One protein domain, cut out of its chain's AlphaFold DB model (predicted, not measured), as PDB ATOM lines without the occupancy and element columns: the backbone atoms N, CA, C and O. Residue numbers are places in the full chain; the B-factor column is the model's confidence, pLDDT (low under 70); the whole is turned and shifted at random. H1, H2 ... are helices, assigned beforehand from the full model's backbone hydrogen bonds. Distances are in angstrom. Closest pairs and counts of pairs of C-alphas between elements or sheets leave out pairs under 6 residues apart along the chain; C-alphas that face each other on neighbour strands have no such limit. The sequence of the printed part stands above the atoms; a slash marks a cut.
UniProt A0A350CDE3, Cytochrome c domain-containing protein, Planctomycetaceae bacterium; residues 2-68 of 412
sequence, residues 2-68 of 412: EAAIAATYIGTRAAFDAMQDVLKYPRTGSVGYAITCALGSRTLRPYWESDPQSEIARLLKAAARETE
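AT A GLANCE: This is residues 2 to 68 of the 412 residues of the protein "Cytochrome c domain-containing protein" of Planctomycetaceae bacterium (UniProt A0A350CDE3). Three helices, H1, H2 and H3, lie roughly along one another, their centres making a triangle, and H4 crosses H3 on the side away from H1 and H2. A long loop, residues 41 to 54, leads from the end of H3 to the start of H4. The printed part has 67 residues with four named helices in the order H1, H2, H3, H4, no named strand, and the class all helix. It is compact, with a radius of gyration of the C-alphas of 10.9 A, and rounded, spanning 29 by 26 by 20 A.

HOW THE PARTS SIT: H3, residues 29 to 40, is the hub, touching three other helices. With residues 34 to 39 alone it touches H1, residues 2 to 10, the same way at a shallow tilt of 19 degrees; the closest C-alphas, of Thr 8 and Ala 38, are 5.2 A apart. With residues 35 to 39 alone it touches H2, residues 13 to 22, in a helical hairpin at 28 degrees, closest at the C-alphas of Met 19 and Leu 39, 7.8 A. With residues 36 to 40 alone it touches H4, residues 55 to 66, opposite ways at a steep tilt of 54 degrees; the closest C-alphas, of Thr 36 and Leu 60, are 6.2 A apart. H1 and H2 touch as another helical hairpin at 17 degrees, with the C-alphas of Ala 7 and Ala 15 closest at 4.8 A. H4 is apart from H1 and H2. In H1, H2, H3 and H4 every O i to N i+4 pair is within hydrogen-bond range.

IN THESE COORDINATES: H3 measures 16.8 A from first to last C-alpha, H4 16.3 A, H2 14.3 A and H1 12.1 A. H1 begins at C-alpha 2 (19.598, -49.023, -76.370), and H4 ends at C-alpha 66 (12.220, -27.598, -75.653).

THE WHOLE: The farthest C-alphas, of Ala 14 and Glu 68, are 31.0 A apart. The printed part has no cut; its long link joins H3 to H4. Confidence is low, under 70, at residues 64 to 68.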
ATOM      1  N   GLU A   2      18.428 -48.208 -76.748       88.88
ATOM      2  CA  GLU A   2      19.598 -49.023 -76.370       88.88
ATOM      3  C   GLU A   2      20.874 -48.625 -77.120       88.88
ATOM      4  O   GLU A   2      21.905 -48.418 -76.494       88.88
ATOM      5  N   ALA A   3      20.779 -48.394 -78.434       88.38
ATOM      6  CA  ALA A   3      21.895 -47.896 -79.238       88.38
ATOM      7  C   ALA A   3      22.469 -46.559 -78.721       88.38
ATOM      8  O   ALA A   3      23.681 -46.392 -78.687       88.38
ATOM      9  N   ALA A   4      21.618 -45.638 -78.247       88.38
ATOM     10  CA  ALA A   4      22.054 -44.353 -77.693       88.38
ATOM     11  C   ALA A   4      22.760 -44.501 -76.343       88.38
ATOM     12  O   ALA A   4      23.793 -43.875 -76.096       88.38
ATOM     13  N   ILE A   5      22.245 -45.387 -75.495       87.12
ATOM     14  CA  ILE A   5      22.859 -45.709 -74.206       87.12
ATOM     15  C   ILE A   5      24.219 -46.385 -74.432       87.12
ATOM     16  O   ILE A   5      25.229 -45.939 -73.887       87.12
ATOM     17  N   ALA A   6      24.266 -47.407 -75.290       91.56
ATOM     18  CA  ALA A   6      25.487 -48.133 -75.622       91.56
ATOM     19  C   ALA A   6      26.546 -47.215 -76.247       91.56
ATOM     20  O   ALA A   6      27.705 -47.248 -75.838       91.56
ATOM     21  N   ALA A   7      26.156 -46.342 -77.182       91.31
ATOM     22  CA  ALA A   7      27.082 -45.421 -77.831       91.31
ATOM     23  C   ALA A   7      27.729 -44.438 -76.845       91.31
ATOM     24  O   ALA A   7      28.920 -44.149 -76.960       91.31
ATOM     25  N   THR A   8      26.972 -43.980 -75.843       89.75
ATOM     26  CA  THR A   8      27.487 -43.105 -74.778       89.75
ATOM     27  C   THR A   8      28.572 -43.796 -73.952       89.75
ATOM     28  O   THR A   8      29.570 -43.164 -73.602       89.75
ATOM     29  N   TYR A   9      28.395 -45.091 -73.668       88.94
ATOM     30  CA  TYR A   9      29.359 -45.896 -72.912       88.94
ATOM     31  C   TYR A   9      30.606 -46.244 -73.738       88.94
ATOM     32  O   TYR A   9      31.719 -46.192 -73.225       88.94
ATOM     33  N   ILE A  10      30.429 -46.568 -75.024       94.69
ATOM     34  CA  ILE A  10      31.526 -46.946 -75.926       94.69
ATOM     35  C   ILE A  10      32.392 -45.730 -76.294       94.69
ATOM     36  O   ILE A  10      33.616 -45.834 -76.304       94.69
ATOM     37  N   GLY A  11      31.786 -44.579 -76.615       91.69
ATOM     38  CA  GLY A  11      32.497 -43.304 -76.797       91.69
ATOM     39  C   GLY A  11      33.453 -43.209 -77.997       91.69
ATOM     40  O   GLY A  11      34.220 -42.251 -78.100       91.69
ATOM     41  N   THR A  12      33.446 -44.183 -78.909       95.19
ATOM     42  CA  THR A  12      34.323 -44.197 -80.091       95.19
ATOM     43  C   THR A  12      33.711 -43.444 -81.271       95.19
ATOM     44  O   THR A  12      32.502 -43.215 -81.328       95.19
ATOM     45  N   ARG A  13      34.536 -43.123 -82.277       91.75
ATOM     46  CA  ARG A  13      34.060 -42.534 -83.535       91.75
ATOM     47  C   ARG A  13      33.004 -43.412 -84.220       91.75
ATOM     48  O   ARG A  13      31.994 -42.891 -84.670       91.75
ATOM     49  N   ALA A  14      33.188 -44.733 -84.216       93.25
ATOM     50  CA  ALA A  14      32.215 -45.671 -84.778       93.25
ATOM     51  C   ALA A  14      30.875 -45.651 -84.020       93.25
ATOM     52  O   ALA A  14      29.815 -45.726 -84.633       93.25
ATOM     53  N   ALA A  15      30.910 -45.501 -82.691       92.31
ATOM     54  CA  ALA A  15      29.703 -45.330 -81.886       92.31
ATOM     55  C   ALA A  15      28.994 -43.999 -82.188       92.31
ATOM     56  O   ALA A  15      27.768 -43.951 -82.246       92.31
ATOM     57  N   PHE A  16      29.757 -42.929 -82.425       92.50
ATOM     58  CA  PHE A  16      29.216 -41.646 -82.870       92.50
ATOM     59  C   PHE A  16      28.589 -41.718 -84.272       92.50
ATOM     60  O   PHE A  16      27.500 -41.190 -84.485       92.50
ATOM     61  N   ASP A  17      29.230 -42.395 -85.223       90.31
ATOM     62  CA  ASP A  17      28.682 -42.572 -86.573       90.31
ATOM     63  C   ASP A  17      27.399 -43.423 -86.540       90.31
ATOM     64  O   ASP A  17      26.395 -43.048 -87.143       90.31
ATOM     65  N   ALA A  18      27.362 -44.485 -85.727       90.12
ATOM     66  CA  ALA A  18      26.137 -45.250 -85.483       90.12
ATOM     67  C   ALA A  18      25.019 -44.384 -84.868       90.12
ATOM     68  O   ALA A  18      23.843 -44.563 -85.180       90.12
ATOM     69  N   MET A  19      25.368 -43.401 -84.030       90.19
ATOM     70  CA  MET A  19      24.399 -42.446 -83.489       90.19
ATOM     71  C   MET A  19      23.816 -41.504 -84.537       90.19
ATOM     72  O   MET A  19      22.657 -41.112 -84.404       90.19
ATOM     73  N   GLN A  20      24.563 -41.167 -85.588       85.31
ATOM     74  CA  GLN A  20      24.020 -40.397 -86.709       85.31
ATOM     75  C   GLN A  20      22.970 -41.205 -87.481       85.31
ATOM     76  O   GLN A  20      21.955 -40.651 -87.892       85.31
ATOM     77  N   ASP A  21      23.137 -42.524 -87.601       86.12
ATOM     78  CA  ASP A  21      22.103 -43.386 -88.186       86.12
ATOM     79  C   ASP A  21      20.843 -43.455 -87.315       86.12
ATOM     80  O   ASP A  21      19.727 -43.461 -87.839       86.12
ATOM     81  N   VAL A  22      20.994 -43.420 -85.986       85.94
ATOM     82  CA  VAL A  22      19.859 -43.367 -85.050       85.94
ATOM     83  C   VAL A  22      19.014 -42.096 -85.245       85.94
ATOM     84  O   VAL A  22      17.801 -42.143 -85.026       85.94
ATOM     85  N   LEU A  23      19.597 -40.984 -85.714       84.00
ATOM     86  CA  LEU A  23      18.866 -39.736 -85.986       84.00
ATOM     87  C   LEU A  23      17.822 -39.858 -87.108       84.00
ATOM     88  O   LEU A  23      16.916 -39.028 -87.177       84.00
ATOM     89  N   LYS A  24      17.903 -40.901 -87.945       84.25
ATOM     90  CA  LYS A  24      16.938 -41.178 -89.025       84.25
ATOM     91  C   LYS A  24      15.586 -41.692 -88.514       84.25
ATOM     92  O   LYS A  24      14.623 -41.734 -89.275       84.25
ATOM     93  N   TYR A  25      15.504 -42.096 -87.246       82.69
ATOM     94  CA  TYR A  25      14.305 -42.676 -86.641       82.69
ATOM     95  C   TYR A  25      13.532 -41.651 -85.787       82.69
ATOM     96  O   TYR A  25      14.110 -40.652 -85.349       82.69
ATOM     97  N   PRO A  26      12.227 -41.866 -85.514       82.56
ATOM     98  CA  PRO A  26      11.420 -40.948 -84.709       82.56
ATOM     99  C   PRO A  26      12.019 -40.668 -83.323       82.56
ATOM    100  O   PRO A  26      12.403 -41.581 -82.593       82.56
ATOM    101  N   ARG A  27      12.055 -39.387 -82.941       80.19
ATOM    102  CA  ARG A  27      12.715 -38.884 -81.721       80.19
ATOM    103  C   ARG A  27      11.719 -38.492 -80.624       80.19
ATOM    104  O   ARG A  27      11.849 -37.433 -80.024       80.19
ATOM    105  N   THR A  28      10.696 -39.306 -80.382       76.19
ATOM    106  CA  THR A  28       9.626 -38.980 -79.425       76.19
ATOM    107  C   THR A  28       9.913 -39.512 -78.018       76.19
ATOM    108  O   THR A  28      10.583 -40.532 -77.840       76.19
ATOM    109  N   GLY A  29       9.408 -38.804 -77.001       78.31
ATOM    110  CA  GLY A  29       9.460 -39.225 -75.598       78.31
ATOM    111  C   GLY A  29      10.867 -39.587 -75.100       78.31
ATOM    112  O   GLY A  29      11.846 -38.887 -75.365       78.31
ATOM    113  N   SER A  30      10.972 -40.715 -74.396       78.75
ATOM    114  CA  SER A  30      12.223 -41.213 -73.802       78.75
ATOM    115  C   SER A  30      13.324 -41.512 -74.827       78.75
ATOM    116  O   SER A  30      14.508 -41.418 -74.502       78.75
ATOM    117  N   VAL A  31      12.967 -41.829 -76.078       82.50
ATOM    118  CA  VAL A  31      13.936 -42.085 -77.155       82.50
ATOM    119  C   VAL A  31      14.616 -40.786 -77.585       82.50
ATOM    120  O   VAL A  31      15.839 -40.760 -77.711       82.50
ATOM    121  N   GLY A  32      13.849 -39.704 -77.753       83.38
ATOM    122  CA  GLY A  32      14.390 -38.377 -78.066       83.38
ATOM    123  C   GLY A  32      15.312 -37.848 -76.966       83.38
ATOM    124  O   GLY A  32      16.403 -37.351 -77.259       83.38
ATOM    125  N   TYR A  33      14.920 -38.046 -75.703       81.81
ATOM    126  CA  TYR A  33      15.756 -37.722 -74.548       81.81
ATOM    127  C   TYR A  33      17.074 -38.509 -74.559       81.81
ATOM    128  O   TYR A  33      18.147 -37.911 -74.519       81.81
ATOM    129  N   ALA A  34      17.019 -39.839 -74.715       86.19
ATOM    130  CA  ALA A  34      18.213 -40.687 -74.740       86.19
ATOM    131  C   ALA A  34      19.196 -40.301 -75.859       86.19
ATOM    132  O   ALA A  34      20.405 -40.290 -75.638       86.19
ATOM    133  N   ILE A  35      18.690 -39.949 -77.045       88.25
ATOM    134  CA  ILE A  35      19.505 -39.475 -78.173       88.25
ATOM    135  C   ILE A  35      20.183 -38.140 -77.839       88.25
ATOM    136  O   ILE A  35      21.384 -37.987 -78.059       88.25
ATOM    137  N   THR A  36      19.432 -37.193 -77.275       87.94
ATOM    138  CA  THR A  36      19.935 -35.866 -76.880       87.94
ATOM    139  C   THR A  36      21.017 -35.990 -75.805       87.94
ATOM    140  O   THR A  36      22.097 -35.417 -75.946       87.94
ATOM    141  N   CYS A  37      20.779 -36.797 -74.767       86.00
ATOM    142  CA  CYS A  37      21.765 -37.074 -73.722       86.00
ATOM    143  C   CYS A  37      23.022 -37.745 -74.278       86.00
ATOM    144  O   CYS A  37      24.129 -37.347 -73.919       86.00
ATOM    145  N   ALA A  38      22.864 -38.730 -75.167       91.25
ATOM    146  CA  ALA A  38      23.990 -39.434 -75.764       91.25
ATOM    147  C   ALA A  38      24.877 -38.487 -76.575       91.25
ATOM    148  O   ALA A  38      26.083 -38.430 -76.349       91.25
ATOM    149  N   LEU A  39      24.290 -37.681 -77.461       91.06
ATOM    150  CA  LEU A  39      25.032 -36.722 -78.284       91.06
ATOM    151  C   LEU A  39      25.641 -35.584 -77.451       91.06
ATOM    152  O   LEU A  39      26.747 -35.139 -77.743       91.06
ATOM    153  N   GLY A  40      24.959 -35.143 -76.391       88.00
ATOM    154  CA  GLY A  40      25.461 -34.132 -75.457       88.00
ATOM    155  C   GLY A  40      26.493 -34.648 -74.447       88.00
ATOM    156  O   GLY A  40      27.084 -33.842 -73.720       88.00
ATOM    157  N   SER A  41      26.717 -35.962 -74.377       91.50
ATOM    158  CA  SER A  41      27.605 -36.594 -73.401       91.50
ATOM    159  C   SER A  41      29.069 -36.206 -73.597       91.50
ATOM    160  O   SER A  41      29.516 -35.905 -74.701       91.50
ATOM    161  N   ARG A  42      29.859 -36.276 -72.520       91.69
ATOM    162  CA  ARG A  42      31.305 -36.007 -72.569       91.69
ATOM    163  C   ARG A  42      32.046 -36.889 -73.586       91.69
ATOM    164  O   ARG A  42      33.058 -36.452 -74.119       91.69
ATOM    165  N   THR A  43      31.573 -38.111 -73.827       92.75
ATOM    166  CA  THR A  43      32.237 -39.086 -74.701       92.75
ATOM    167  C   THR A  43      31.950 -38.850 -76.180       92.75
ATOM    168  O   THR A  43      32.831 -39.092 -76.998       92.75
ATOM    169  N   LEU A  44      30.758 -38.353 -76.537       92.31
ATOM    170  CA  LEU A  44      30.381 -38.127 -77.940       92.31
ATOM    171  C   LEU A  44      30.463 -36.661 -78.386       92.31
ATOM    172  O   LEU A  44      30.588 -36.398 -79.582       92.31
ATOM    173  N   ARG A  45      30.448 -35.710 -77.446       91.81
ATOM    174  CA  ARG A  45      30.580 -34.269 -77.713       91.81
ATOM    175  C   ARG A  45      31.811 -33.883 -78.556       91.81
ATOM    176  O   ARG A  45      31.623 -33.110 -79.498       91.81
ATOM    177  N   PRO A  46      33.017 -34.448 -78.330       93.88
ATOM    178  CA  PRO A  46      34.209 -34.080 -79.101       93.88
ATOM    179  C   PRO A  46      34.091 -34.310 -80.613       93.88
ATOM    180  O   PRO A  46      34.820 -33.691 -81.383       93.88
ATOM    181  N   TYR A  47      33.186 -35.187 -81.063       91.56
ATOM    182  CA  TYR A  47      33.034 -35.508 -82.486       91.56
ATOM    183  C   TYR A  47      32.201 -34.492 -83.279       91.56
ATOM    184  O   TYR A  47      32.184 -34.570 -84.506       91.56
ATOM    185  N   TRP A  48      31.509 -33.557 -82.618       89.81
ATOM    186  CA  TRP A  48      30.682 -32.549 -83.295       89.81
ATOM    187  C   TRP A  48      30.835 -31.126 -82.747       89.81
ATOM    188  O   TRP A  48      30.463 -30.180 -83.438       89.81
ATOM    189  N   GLU A  49      31.389 -30.930 -81.545       90.38
ATOM    190  CA  GLU A  49      31.448 -29.607 -80.900       90.38
ATOM    191  C   GLU A  49      32.292 -28.568 -81.651       90.38
ATOM    192  O   GLU A  49      32.051 -27.369 -81.518       90.38
ATOM    193  N   SER A  50      33.246 -29.012 -82.475       90.75
ATOM    194  CA  SER A  50      34.057 -28.131 -83.320       90.75
ATOM    195  C   SER A  50      33.278 -27.517 -84.487       90.75
ATOM    196  O   SER A  50      33.776 -26.583 -85.111       90.75
ATOM    197  N   ASP A  51      32.076 -28.022 -84.790       88.50
ATOM    198  CA  ASP A  51      31.156 -27.451 -85.777       88.50
ATOM    199  C   ASP A  51      29.829 -27.022 -85.115       88.50
ATOM    200  O   ASP A  51      28.866 -27.799 -85.029       88.50
ATOM    201  N   PRO A  52      29.731 -25.749 -84.690       76.88
ATOM    202  CA  PRO A  52      28.523 -25.185 -84.090       76.88
ATOM    203  C   PRO A  52      27.313 -25.132 -85.034       76.88
ATOM    204  O   PRO A  52      26.197 -24.881 -84.574       76.88
ATOM    205  N   GLN A  53      27.515 -25.315 -86.345       83.19
ATOM    206  CA  GLN A  53      26.456 -25.318 -87.357       83.19
ATOM    207  C   GLN A  53      26.006 -26.734 -87.739       83.19
ATOM    208  O   GLN A  53      25.057 -26.881 -88.524       83.19
ATOM    209  N   SER A  54      26.623 -27.771 -87.168       86.50
ATOM    210  CA  SER A  54      26.254 -29.164 -87.410       86.50
ATOM    211  C   SER A  54      24.776 -29.435 -87.103       86.50
ATOM    212  O   SER A  54      24.128 -28.756 -86.297       86.50
ATOM    213  N   GLU A  55      24.212 -30.451 -87.760       86.06
ATOM    214  CA  GLU A  55      22.842 -30.911 -87.500       86.06
ATOM    215  C   GLU A  55      22.655 -31.302 -86.026       86.06
ATOM    216  O   GLU A  55      21.628 -30.993 -85.429       86.06
ATOM    217  N   ILE A  56      23.690 -31.881 -85.412       88.12
ATOM    218  CA  ILE A  56      23.704 -32.271 -83.999       88.12
ATOM    219  C   ILE A  56      23.702 -31.043 -83.089       88.12
ATOM    220  O   ILE A  56      22.894 -30.986 -82.165       88.12
ATOM    221  N   ALA A  57      24.530 -30.029 -83.363       85.69
ATOM    222  CA  ALA A  57      24.514 -28.784 -82.595       85.69
ATOM    223  C   ALA A  57      23.143 -28.091 -82.674       85.69
ATOM    224  O   ALA A  57      22.611 -27.630 -81.662       85.69
ATOM    225  N   ARG A  58      22.521 -28.074 -83.862       86.38
ATOM    226  CA  ARG A  58      21.156 -27.557 -84.055       86.38
ATOM    227  C   ARG A  58      20.110 -28.386 -83.315       86.38
ATOM    228  O   ARG A  58      19.231 -27.800 -82.687       86.38
ATOM    229  N   LEU A  59      20.221 -29.712 -83.346       85.38
ATOM    230  CA  LEU A  59      19.327 -30.631 -82.644       85.38
ATOM    231  C   LEU A  59      19.423 -30.453 -81.133       85.38
ATOM    232  O   LEU A  59      18.396 -30.311 -80.483       85.38
ATOM    233  N   LEU A  60      20.630 -30.390 -80.575       84.19
ATOM    234  CA  LEU A  60      20.836 -30.166 -79.145       84.19
ATOM    235  C   LEU A  60      20.377 -28.771 -78.723       84.19
ATOM    236  O   LEU A  60      19.788 -28.627 -77.659       84.19
ATOM    237  N   LYS A  61      20.559 -27.749 -79.567       82.69
ATOM    238  CA  LYS A  61      20.019 -26.404 -79.321       82.69
ATOM    239  C   LYS A  61      18.488 -26.380 -79.368       82.69
ATOM    240  O   LYS A  61      17.875 -25.659 -78.586       82.69
ATOM    241  N   ALA A  62      17.869 -27.141 -80.269       80.00
ATOM    242  CA  ALA A  62      16.417 -27.294 -80.335       80.00
ATOM    243  C   ALA A  62      15.877 -28.064 -79.121       80.00
ATOM    244  O   ALA A  62      14.950 -27.588 -78.478       80.00
ATOM    245  N   ALA A  63      16.513 -29.175 -78.747       74.38
ATOM    246  CA  ALA A  63      16.152 -29.960 -77.571       74.38
ATOM    247  C   ALA A  63      16.331 -29.157 -76.272       74.38
ATOM    248  O   ALA A  63      15.433 -29.126 -75.440       74.38
ATOM    249  N   ALA A  64      17.435 -28.415 -76.137       69.81
ATOM    250  CA  ALA A  64      17.654 -27.510 -75.010       69.81
ATOM    251  C   ALA A  64      16.564 -26.431 -74.924       69.81
ATOM    252  O   ALA A  64      16.109 -26.115 -73.832       69.81
ATOM    253  N   ARG A  65      16.109 -25.900 -76.072       66.12
ATOM    254  CA  ARG A  65      14.987 -24.950 -76.157       66.12
ATOM    255  C   ARG A  65      13.631 -25.566 -75.803       66.12
ATOM    256  O   ARG A  65      12.757 -24.815 -75.385       66.12
ATOM    257  N   GLU A  66      13.437 -26.862 -76.029       64.44
ATOM    258  CA  GLU A  66      12.220 -27.598 -75.653       64.44
ATOM    259  C   GLU A  66      12.178 -27.891 -74.148       64.44
ATOM    260  O   GLU A  66      11.103 -27.877 -73.558       64.44
ATOM    261  N   THR A  67      13.336 -28.098 -73.516       63.62
ATOM    262  CA  THR A  67      13.470 -28.292 -72.060       63.62
ATOM    263  C   THR A  67      13.610 -26.988 -71.272       63.62
ATOM    264  O   THR A  67      13.653 -27.001 -70.045       63.62
ATOM    265  N   GLU A  68      13.747 -25.857 -71.961       69.88
ATOM    266  CA  GLU A  68      13.902 -24.547 -71.338       69.88
ATOM    267  C   GLU A  68      12.567 -24.120 -70.720       69.88
ATOM    268  O   GLU A  68      11.571 -23.935 -71.422       69.88
TER     269      GLU A  68